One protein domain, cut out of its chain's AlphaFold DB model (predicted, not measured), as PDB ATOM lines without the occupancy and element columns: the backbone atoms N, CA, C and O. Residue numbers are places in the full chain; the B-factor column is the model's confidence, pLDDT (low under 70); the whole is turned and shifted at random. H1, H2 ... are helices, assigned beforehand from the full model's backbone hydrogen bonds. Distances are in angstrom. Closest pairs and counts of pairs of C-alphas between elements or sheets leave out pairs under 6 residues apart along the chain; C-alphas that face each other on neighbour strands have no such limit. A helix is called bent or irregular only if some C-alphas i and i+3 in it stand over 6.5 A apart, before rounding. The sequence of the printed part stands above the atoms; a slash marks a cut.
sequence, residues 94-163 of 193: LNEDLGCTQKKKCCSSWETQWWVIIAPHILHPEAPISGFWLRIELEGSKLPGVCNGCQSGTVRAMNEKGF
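AT A GLANCE: This is residues 94 to 163 of the 193 residues of an uncharacterized protein of Coprinopsis marcescibilis (UniProt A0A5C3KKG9). Look first for one long, kinked helix, H1, with a short helical hairpin, H2 and H3, over one side of it; the two parts come near each other without clearly touching. At one end of H1 the chain turns round near Ala 127 and folds back into H2, while at the other end residues 94 to 102 fold back into H1. The printed part has 70 residues with three named helices, in the order H1, H2, H3, and no named strand: the class is all helix. It is compact, with a radius of gyration of the C-alphas of 12.1 A, yet elongated, spanning 40 by 24 by 18 A.

HOW THE PARTS SIT: Begin with H1, residues 103 to 122, which has a kink of 38 degrees near residue 114 and is only just irregular, C-alphas 116 and 119 being 7.0 A apart. H3, residues 148 to 160, is close to H1 but not clearly touching; their closest C-alphas, those of Cys 106 and Cys 150, are 7.4 A apart. These two helices run the same way at a steep tilt of 55 degrees. H2, residues 131 to 140, and H1 are near each other, with 6 pairs of C-alphas within 10 A. H2 and H3 form a helical hairpin, running opposite ways at a shallow tilt of 20 degrees. They touch, H3 with residues 151 to 155 alone; the closest C-alphas, of Glu 139 and Ser 152, are 6.9 A apart. In H2 and H3 every O i to N i+4 pair is within hydrogen-bond range; in H1, 13 of 16 are.

IN THESE COORDINATES: Find C-alpha 103 at (39.220, -41.123, -4.317); from there H1 runs 25.7 A to C-alpha 122 at (16.414, -29.253, -2.920). H2 measures 14.1 A from Gly 131 to Gly 140. H3 measures 18.0 A from Asn 148 to C-alpha 160 at (33.190, -21.342, 2.998).

THE WHOLE: The two C-alphas farthest apart, those of Thr 101 and Glu 126, are 39.8 A apart. The printed part has no cut, and both links, H1 to H2 and H2 to H3, are short. Look in the B-factor column for a mean pLDDT of the printed part of 96.9; no printed residue is under 70.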
ATOM      1  N   LEU A  94      33.454 -32.987  -5.364       97.88
ATOM      2  CA  LEU A  94      33.878 -33.543  -4.086       97.88
ATOM      3  C   LEU A  94      35.277 -33.012  -3.740       97.88
ATOM      4  O   LEU A  94      36.208 -33.112  -4.540       97.88
ATOM      5  N   ASN A  95      35.433 -32.476  -2.534       97.81
ATOM      6  CA  ASN A  95      36.729 -32.106  -1.989       97.81
ATOM      7  C   ASN A  95      37.418 -33.357  -1.429       97.81
ATOM      8  O   ASN A  95      36.929 -33.984  -0.486       97.81
ATOM      9  N   GLU A  96      38.535 -33.746  -2.038       97.00
ATOM     10  CA  GLU A  96      39.254 -34.962  -1.670       97.00
ATOM     11  C   GLU A  96      40.033 -34.775  -0.368       97.00
ATOM     12  O   GLU A  96      40.928 -33.937  -0.270       97.00
ATOM     13  N   ASP A  97      39.748 -35.619   0.621       97.06
ATOM     14  CA  ASP A  97      40.566 -35.692   1.825       97.06
ATOM     15  C   ASP A  97      41.919 -36.363   1.544       97.06
ATOM     16  O   ASP A  97      42.007 -37.334   0.781       97.06
ATOM     17  N   LEU A  98      42.981 -35.866   2.187       96.31
ATOM     18  CA  LEU A  98      44.344 -36.384   2.020       96.31
ATOM     19  C   LEU A  98      44.475 -37.851   2.461       96.31
ATOM     20  O   LEU A  98      45.299 -38.578   1.910       96.31
ATOM     21  N   GLY A  99      43.653 -38.300   3.414       96.75
ATOM     22  CA  GLY A  99      43.610 -39.679   3.897       96.75
ATOM     23  C   GLY A  99      42.740 -40.619   3.055       96.75
ATOM     24  O   GLY A  99      42.628 -41.804   3.379       96.75
ATOM     25  N   CYS A 100      42.101 -40.142   1.984       98.00
ATOM     26  CA  CYS A 100      41.215 -40.974   1.176       98.00
ATOM     27  C   CYS A 100      41.994 -41.932   0.259       98.00
ATOM     28  O   CYS A 100      42.640 -41.521  -0.706       98.00
ATOM     29  N   THR A 101      41.856 -43.238   0.498       97.94
ATOM     30  CA  THR A 101      42.470 -44.295  -0.329       97.94
ATOM     31  C   THR A 101      41.633 -44.678  -1.555       97.94
ATOM     32  O   THR A 101      42.130 -45.344  -2.460       97.94
ATOM     33  N   GLN A 102      40.365 -44.254  -1.619       97.50
ATOM     34  CA  GLN A 102      39.405 -44.621  -2.671       97.50
ATOM     35  C   GLN A 102      38.785 -43.385  -3.346       97.50
ATOM     36  O   GLN A 102      37.569 -43.300  -3.515       97.50
ATOM     37  N   LYS A 103      39.626 -42.428  -3.755       97.38
ATOM     38  CA  LYS A 103      39.220 -41.123  -4.317       97.38
ATOM     39  C   LYS A 103      38.179 -41.225  -5.434       97.38
ATOM     40  O   LYS A 103      37.099 -40.652  -5.327       97.38
ATOM     41  N   LYS A 104      38.461 -42.041  -6.460       97.75
ATOM     42  CA  LYS A 104      37.551 -42.255  -7.601       97.75
ATOM     43  C   LYS A 104      36.179 -42.770  -7.163       97.75
ATOM     44  O   LYS A 104      35.169 -42.274  -7.644       97.75
ATOM     45  N   LYS A 105      36.153 -43.722  -6.223       98.06
ATOM     46  CA  LYS A 105      34.910 -44.297  -5.694       98.06
ATOM     47  C   LYS A 105      34.111 -43.259  -4.909       98.06
ATOM     48  O   LYS A 105      32.915 -43.138  -5.134       98.06
ATOM     49  N   CYS A 106      34.771 -42.483  -4.044       98.44
ATOM     50  CA  CYS A 106      34.106 -41.414  -3.297       98.44
ATOM     51  C   CYS A 106      33.501 -40.372  -4.243       98.44
ATOM     52  O   CYS A 106      32.365 -39.970  -4.029       98.44
ATOM     53  N   CYS A 107      34.221 -39.976  -5.298       98.06
ATOM     54  CA  CYS A 107      33.730 -39.020  -6.293       98.06
ATOM     55  C   CYS A 107      32.485 -39.547  -7.026       98.06
ATOM     56  O   CYS A 107      31.445 -38.894  -7.014       98.06
ATOM     57  N   SER A 108      32.537 -40.777  -7.557       98.00
ATOM     58  CA  SER A 108      31.377 -41.386  -8.225       98.00
ATOM     59  C   SER A 108      30.191 -41.604  -7.279       98.00
ATOM     60  O   SER A 108      29.034 -41.444  -7.668       98.00
ATOM     61  N   SER A 109      30.460 -41.974  -6.021       98.25
ATOM     62  CA  SER A 109      29.417 -42.152  -5.014       98.25
ATOM     63  C   SER A 109      28.794 -40.820  -4.622       98.25
ATOM     64  O   SER A 109      27.578 -40.760  -4.520       98.25
ATOM     65  N   TRP A 110      29.582 -39.757  -4.467       98.12
ATOM     66  CA  TRP A 110      29.079 -38.412  -4.195       98.12
ATOM     67  C   TRP A 110      28.135 -37.929  -5.289       98.12
ATOM     68  O   TRP A 110      27.019 -37.526  -4.982       98.12
ATOM     69  N   GLU A 111      28.535 -38.053  -6.554       98.00
ATOM     70  CA  GLU A 111      27.677 -37.701  -7.686       98.00
ATOM     71  C   GLU A 111      26.379 -38.521  -7.678       98.00
ATOM     72  O   GLU A 111      25.288 -37.971  -7.801       98.00
ATOM     73  N   THR A 112      26.473 -39.830  -7.431       98.12
ATOM     74  CA  THR A 112      25.290 -40.699  -7.330       98.12
ATOM     75  C   THR A 112      24.363 -40.267  -6.189       98.12
ATOM     76  O   THR A 112      23.159 -40.125  -6.394       98.12
ATOM     77  N   GLN A 113      24.905 -40.040  -4.988       97.88
ATOM     78  CA  GLN A 113      24.117 -39.599  -3.833       97.88
ATOM     79  C   GLN A 113      23.524 -38.205  -4.054       97.88
ATOM     80  O   GLN A 113      22.421 -37.931  -3.584       97.88
ATOM     81  N   TRP A 114      24.213 -37.341  -4.802       97.94
ATOM     82  CA  TRP A 114      23.692 -36.030  -5.158       97.94
ATOM     83  C   TRP A 114      22.386 -36.145  -5.935       97.94
ATOM     84  O   TRP A 114      21.379 -35.572  -5.533       97.94
ATOM     85  N   TRP A 115      22.376 -36.940  -7.001       97.69
ATOM     86  CA  TRP A 115      21.198 -37.093  -7.851       97.69
ATOM     87  C   TRP A 115      20.069 -37.893  -7.202       97.69
ATOM     88  O   TRP A 115      18.901 -37.595  -7.434       97.69
ATOM     89  N   VAL A 116      20.404 -38.903  -6.397       97.38
ATOM     90  CA  VAL A 116      19.408 -39.803  -5.795       97.38
ATOM     91  C   VAL A 116      18.800 -39.223  -4.522       97.38
ATOM     92  O   VAL A 116      17.615 -39.422  -4.271       97.38
ATOM     93  N   ILE A 117      19.596 -38.524  -3.712       96.19
ATOM     94  CA  ILE A 117      19.173 -38.047  -2.393       96.19
ATOM     95  C   ILE A 117      19.112 -36.524  -2.375       96.19
ATOM     96  O   ILE A 117      18.051 -35.965  -2.128       96.19
ATOM     97  N   ILE A 118      20.212 -35.828  -2.647       96.94
ATOM     98  CA  ILE A 118      20.320 -34.395  -2.327       96.94
ATOM     99  C   ILE A 118      19.444 -33.526  -3.246       96.94
ATOM    100  O   ILE A 118      18.621 -32.747  -2.763       96.94
ATOM    101  N   ALA A 119      19.586 -33.666  -4.563       97.44
ATOM    102  CA  ALA A 119      18.882 -32.853  -5.552       97.44
ATOM    103  C   ALA A 119      17.344 -32.942  -5.432       97.44
ATOM    104  O   ALA A 119      16.707 -31.886  -5.429       97.44
ATOM    105  N   PRO A 120      16.723 -34.127  -5.244       97.69
ATOM    106  CA  PRO A 120      15.281 -34.223  -5.003       97.69
ATOM    107  C   PRO A 120      14.789 -33.438  -3.780       97.69
ATOM    108  O   PRO A 120      13.726 -32.828  -3.848       97.69
ATOM    109  N   HIS A 121      15.556 -33.401  -2.684       96.88
ATOM    110  CA  HIS A 121      15.178 -32.628  -1.494       96.88
ATOM    111  C   HIS A 121      15.282 -31.116  -1.736       96.88
ATOM    112  O   HIS A 121      14.441 -30.357  -1.254       96.88
ATOM    113  N   ILE A 122      16.276 -30.666  -2.514       97.31
ATOM    114  CA  ILE A 122      16.414 -29.253  -2.920       97.31
ATOM    115  C   ILE A 122      15.235 -28.820  -3.804       97.31
ATOM    116  O   ILE A 122      14.735 -27.702  -3.670       97.31
ATOM    117  N   LEU A 123      14.787 -29.700  -4.702       97.06
ATOM    118  CA  LEU A 123      13.746 -29.419  -5.697       97.06
ATOM    119  C   LEU A 123      12.331 -29.804  -5.259       97.06
ATOM    120  O   LEU A 123      11.413 -29.750  -6.079       97.06
ATOM    121  N   HIS A 124      12.129 -30.210  -4.006       95.31
ATOM    122  CA  HIS A 124      10.818 -30.671  -3.574       95.31
ATOM    123  C   HIS A 124       9.769 -29.549  -3.755       95.31
ATOM    124  O   HIS A 124       9.979 -28.439  -3.267       95.31
ATOM    125  N   PRO A 125       8.627 -29.805  -4.424       89.56
ATOM    126  CA  PRO A 125       7.674 -28.752  -4.790       89.56
ATOM    127  C   PRO A 125       6.974 -28.111  -3.584       89.56
ATOM    128  O   PRO A 125       6.715 -26.912  -3.591       89.56
ATOM    129  N   GLU A 126       6.671 -28.905  -2.552       88.62
ATOM    130  CA  GLU A 126       5.944 -28.432  -1.361       88.62
ATOM    131  C   GLU A 126       6.869 -28.064  -0.194       88.62
ATOM    132  O   GLU A 126       6.735 -26.993   0.392       88.62
ATOM    133  N   ALA A 127       7.830 -28.934   0.128       90.88
ATOM    134  CA  ALA A 127       8.767 -28.771   1.234       90.88
ATOM    135  C   ALA A 127      10.238 -28.830   0.768       90.88
ATOM    136  O   ALA A 127      10.964 -29.758   1.130       90.88
ATOM    137  N   PRO A 128      10.693 -27.871  -0.056       94.81
ATOM    138  CA  PRO A 128      12.094 -27.797  -0.453       94.81
ATOM    139  C   PRO A 128      12.982 -27.558   0.772       94.81
ATOM    140  O   PRO A 128      12.670 -26.722   1.625       94.81
ATOM    141  N   ILE A 129      14.103 -28.273   0.853       95.81
ATOM    142  CA  ILE A 129      15.059 -28.100   1.949       95.81
ATOM    143  C   ILE A 129      15.821 -26.777   1.779       95.81
ATOM    144  O   ILE A 129      16.341 -26.482   0.700       95.81
ATOM    145  N   SER A 130      15.896 -25.964   2.836       94.25
ATOM    146  CA  SER A 130      16.719 -24.750   2.813       94.25
ATOM    147  C   SER A 130      18.207 -25.102   2.875       94.25
ATOM    148  O   SER A 130      18.584 -26.190   3.317       94.25
ATOM    149  N   GLY A 131      19.073 -24.161   2.489       94.56
ATOM    150  CA  GLY A 131      20.523 -24.350   2.586       94.56
ATOM    151  C   GLY A 131      20.984 -24.706   4.008       94.56
ATOM    152  O   GLY A 131      21.773 -25.634   4.178       94.56
ATOM    153  N   PHE A 132      20.425 -24.056   5.033       95.81
ATOM    154  CA  PHE A 132      20.686 -24.380   6.441       95.81
ATOM    155  C   PHE A 132      20.369 -25.843   6.790       95.81
ATOM    156  O   PHE A 132      21.211 -26.548   7.346       95.81
ATOM    157  N   TRP A 133      19.172 -26.325   6.442       96.94
ATOM    158  CA  TRP A 133      18.776 -27.703   6.741       96.94
ATOM    159  C   TRP A 133      19.570 -28.718   5.922       96.94
ATOM    160  O   TRP A 133      19.957 -29.756   6.451       96.94
ATOM    161  N   LEU A 134      19.884 -28.395   4.665       96.75
ATOM    162  CA  LEU A 134      20.744 -29.225   3.829       96.75
ATOM    163  C   LEU A 134      22.135 -29.384   4.445       96.75
ATOM    164  O   LEU A 134      22.690 -30.479   4.430       96.75
ATOM    165  N   ARG A 135      22.696 -28.310   5.011       97.62
ATOM    166  CA  ARG A 135      23.966 -28.379   5.732       97.62
ATOM    167  C   ARG A 135      23.877 -29.339   6.915       97.62
ATOM    168  O   ARG A 135      24.726 -30.216   7.020       97.62
ATOM    169  N   ILE A 136      22.856 -29.199   7.764       97.81
ATOM    170  CA  ILE A 136      22.651 -30.091   8.915       97.81
ATOM    171  C   ILE A 136      22.562 -31.549   8.458       97.81
ATOM    172  O   ILE A 136      23.227 -32.410   9.030       97.81
ATOM    173  N   GLU A 137      21.796 -31.824   7.403       96.50
ATOM    174  CA  GLU A 137      21.634 -33.177   6.870       96.50
ATOM    175  C   GLU A 137      22.962 -33.742   6.345       96.50
ATOM    176  O   GLU A 137      23.327 -34.878   6.647       96.50
ATOM    177  N   LEU A 138      23.739 -32.941   5.610       96.94
ATOM    178  CA  LEU A 138      25.049 -33.345   5.094       96.94
ATOM    179  C   LEU A 138      26.128 -33.470   6.179       96.94
ATOM    180  O   LEU A 138      27.091 -34.206   5.979       96.94
ATOM    181  N   GLU A 139      26.018 -32.758   7.299       97.31
ATOM    182  CA  GLU A 139      26.933 -32.900   8.440       97.31
ATOM    183  C   GLU A 139      26.547 -34.085   9.339       97.31
ATOM    184  O   GLU A 139      27.423 -34.736   9.910       97.31
ATOM    185  N   GLY A 140      25.248 -34.375   9.462       96.38
ATOM    186  CA  GLY A 140      24.705 -35.393  10.363       96.38
ATOM    187  C   GLY A 140      24.574 -36.795   9.762       96.38
ATOM    188  O   GLY A 140      24.618 -37.781  10.500       96.38
ATOM    189  N   SER A 141      24.429 -36.913   8.440       96.25
ATOM    190  CA  SER A 141      24.243 -38.198   7.756       96.25
ATOM    191  C   SER A 141      25.556 -38.753   7.191       96.25
ATOM    192  O   SER A 141      26.495 -38.021   6.888       96.25
ATOM    193  N   LYS A 142      25.644 -40.079   7.028       97.25
ATOM    194  CA  LYS A 142      26.749 -40.725   6.297       97.25
ATOM    195  C   LYS A 142      26.284 -41.062   4.893       97.25
ATOM    196  O   LYS A 142      25.421 -41.925   4.733       97.25
ATOM    197  N   LEU A 143      26.885 -40.437   3.885       97.56
ATOM    198  CA  LEU A 143      26.544 -40.720   2.498       97.56
ATOM    199  C   LEU A 143      27.131 -42.071   2.051       97.56
ATOM    200  O   LEU A 143      28.349 -42.273   2.132       97.56
ATOM    201  N   PRO A 144      26.306 -43.010   1.552       98.25
ATOM    202  CA  PRO A 144      26.786 -44.311   1.108       98.25
ATOM    203  C   PRO A 144      27.898 -44.202   0.056       98.25
ATOM    204  O   PRO A 144      27.732 -43.592  -0.999       98.25
ATOM    205  N   GLY A 145      29.042 -44.829   0.338       97.75
ATOM    206  CA  GLY A 145      30.189 -44.879  -0.575       97.75
ATOM    207  C   GLY A 145      31.104 -43.649  -0.556       97.75
ATOM    208  O   GLY A 145      32.148 -43.682  -1.206       97.75
ATOM    209  N   VAL A 146      30.775 -42.611   0.216       98.38
ATOM    210  CA  VAL A 146      31.642 -41.447   0.445       98.38
ATOM    211  C   VAL A 146      32.294 -41.592   1.820       98.38
ATOM    212  O   VAL A 146      31.621 -41.862   2.811       98.38
ATOM    213  N   CYS A 147      33.620 -41.456   1.908       98.38
ATOM    214  CA  CYS A 147      34.280 -41.480   3.214       98.38
ATOM    215  C   CYS A 147      34.036 -40.168   3.982       98.38
ATOM    216  O   CYS A 147      33.902 -39.101   3.379       98.38
ATOM    217  N   ASN A 148      34.048 -40.238   5.320       97.81
ATOM    218  CA  ASN A 148      33.777 -39.081   6.183       97.81
ATOM    219  C   ASN A 148      34.688 -37.882   5.872       97.81
ATOM    220  O   ASN A 148      34.207 -36.759   5.820       97.81
ATOM    221  N   GLY A 149      35.985 -38.114   5.627       98.06
ATOM    222  CA  GLY A 149      36.938 -37.041   5.327       98.06
ATOM    223  C   GLY A 149      36.543 -36.245   4.081       98.06
ATOM    224  O   GLY A 149      36.437 -35.021   4.143       98.06
ATOM    225  N   CYS A 150      36.256 -36.929   2.966       98.50
ATOM    226  CA  CYS A 150      35.833 -36.256   1.737       98.50
ATOM    227  C   CYS A 150      34.484 -35.547   1.916       98.50
ATOM    228  O   CYS A 150      34.315 -34.425   1.443       98.50
ATOM    229  N   GLN A 151      33.526 -36.166   2.615       98.19
ATOM    230  CA  GLN A 151      32.222 -35.552   2.874       98.19
ATOM    231  C   GLN A 151      32.372 -34.272   3.708       98.19
ATOM    232  O   GLN A 151      31.975 -33.201   3.253       98.19
ATOM    233  N   SER A 152      33.016 -34.338   4.876       98.00
ATOM    234  CA  SER A 152      33.235 -33.172   5.740       98.00
ATOM    235  C   SER A 152      34.071 -32.090   5.052       98.00
ATOM    236  O   SER A 152      33.754 -30.907   5.165       98.00
ATOM    237  N   GLY A 153      35.105 -32.470   4.294       97.94
ATOM    238  CA  GLY A 153      35.908 -31.534   3.505       97.94
ATOM    239  C   GLY A 153      35.097 -30.824   2.420       97.94
ATOM    240  O   GLY A 153      35.318 -29.638   2.161       97.94
ATOM    241  N   THR A 154      34.136 -31.523   1.813       98.12
ATOM    242  CA  THR A 154      33.228 -30.966   0.799       98.12
ATOM    243  C   THR A 154      32.224 -30.023   1.438       98.12
ATOM    244  O   THR A 154      32.118 -28.880   1.008       98.12
ATOM    245  N   VAL A 155      31.555 -30.443   2.514       98.00
ATOM    246  CA  VAL A 155      30.581 -29.610   3.234       98.00
ATOM    247  C   VAL A 155      31.230 -28.340   3.785       98.00
ATOM    248  O   VAL A 155      30.678 -27.251   3.630       98.00
ATOM    249  N   ARG A 156      32.443 -28.439   4.341       97.94
ATOM    250  CA  ARG A 156      33.213 -27.266   4.769       97.94
ATOM    251  C   ARG A 156      33.488 -26.317   3.601       97.94
ATOM    252  O   ARG A 156      33.221 -25.126   3.721       97.94
ATOM    253  N   ALA A 157      33.946 -26.838   2.460       97.44
ATOM    254  CA  ALA A 157      34.194 -26.023   1.268       97.44
ATOM    255  C   ALA A 157      32.909 -25.387   0.701       97.44
ATOM    256  O   ALA A 157      32.952 -24.283   0.160       97.44
ATOM    257  N   MET A 158      31.759 -26.056   0.823       96.94
ATOM    258  CA  MET A 158      30.450 -25.492   0.475       96.94
ATOM    259  C   MET A 158      30.097 -24.320   1.391       96.94
ATOM    260  O   MET A 158      29.705 -23.258   0.906       96.94
ATOM    261  N   ASN A 159      30.287 -24.494   2.699       97.31
ATOM    262  CA  ASN A 159      30.030 -23.464   3.698       97.31
ATOM    263  C   ASN A 159      30.936 -22.236   3.509       97.31
ATOM    264  O   ASN A 159      30.450 -21.113   3.506       97.31
ATOM    265  N   GLU A 160      32.235 -22.433   3.269       96.81
ATOM    266  CA  GLU A 160      33.190 -21.342   2.998       96.81
ATOM    267  C   GLU A 160      32.824 -20.521   1.751       96.81
ATOM    268  O   GLU A 160      33.094 -19.324   1.689       96.81
ATOM    269  N   LYS A 161      32.174 -21.143   0.761       95.94
ATOM    270  CA  LYS A 161      31.670 -20.468  -0.448       95.94
ATOM    271  C   LYS A 161      30.280 -19.843  -0.261       95.94
ATOM    272  O   LYS A 161      29.684 -19.407  -1.248       95.94
ATOM    273  N   GLY A 162      29.741 -19.852   0.960       96.38
ATOM    274  CA  GLY A 162      28.405 -19.351   1.283       96.38
ATOM    275  C   GLY A 162      27.284 -20.121   0.587       96.38
ATOM    276  O   GLY A 162      26.217 -19.563   0.364       96.38
ATOM    277  N   PHE A 163      27.511 -21.376   0.176       96.00
ATOM    278  CA  PHE A 163      26.530 -22.159  -0.588       96.00
ATOM    279  C   PHE A 163      25.183 -22.268   0.136       96.00
ATOM    280  O   PHE A 163      24.138 -22.178  -0.504       96.00
TER     281      PHE A 163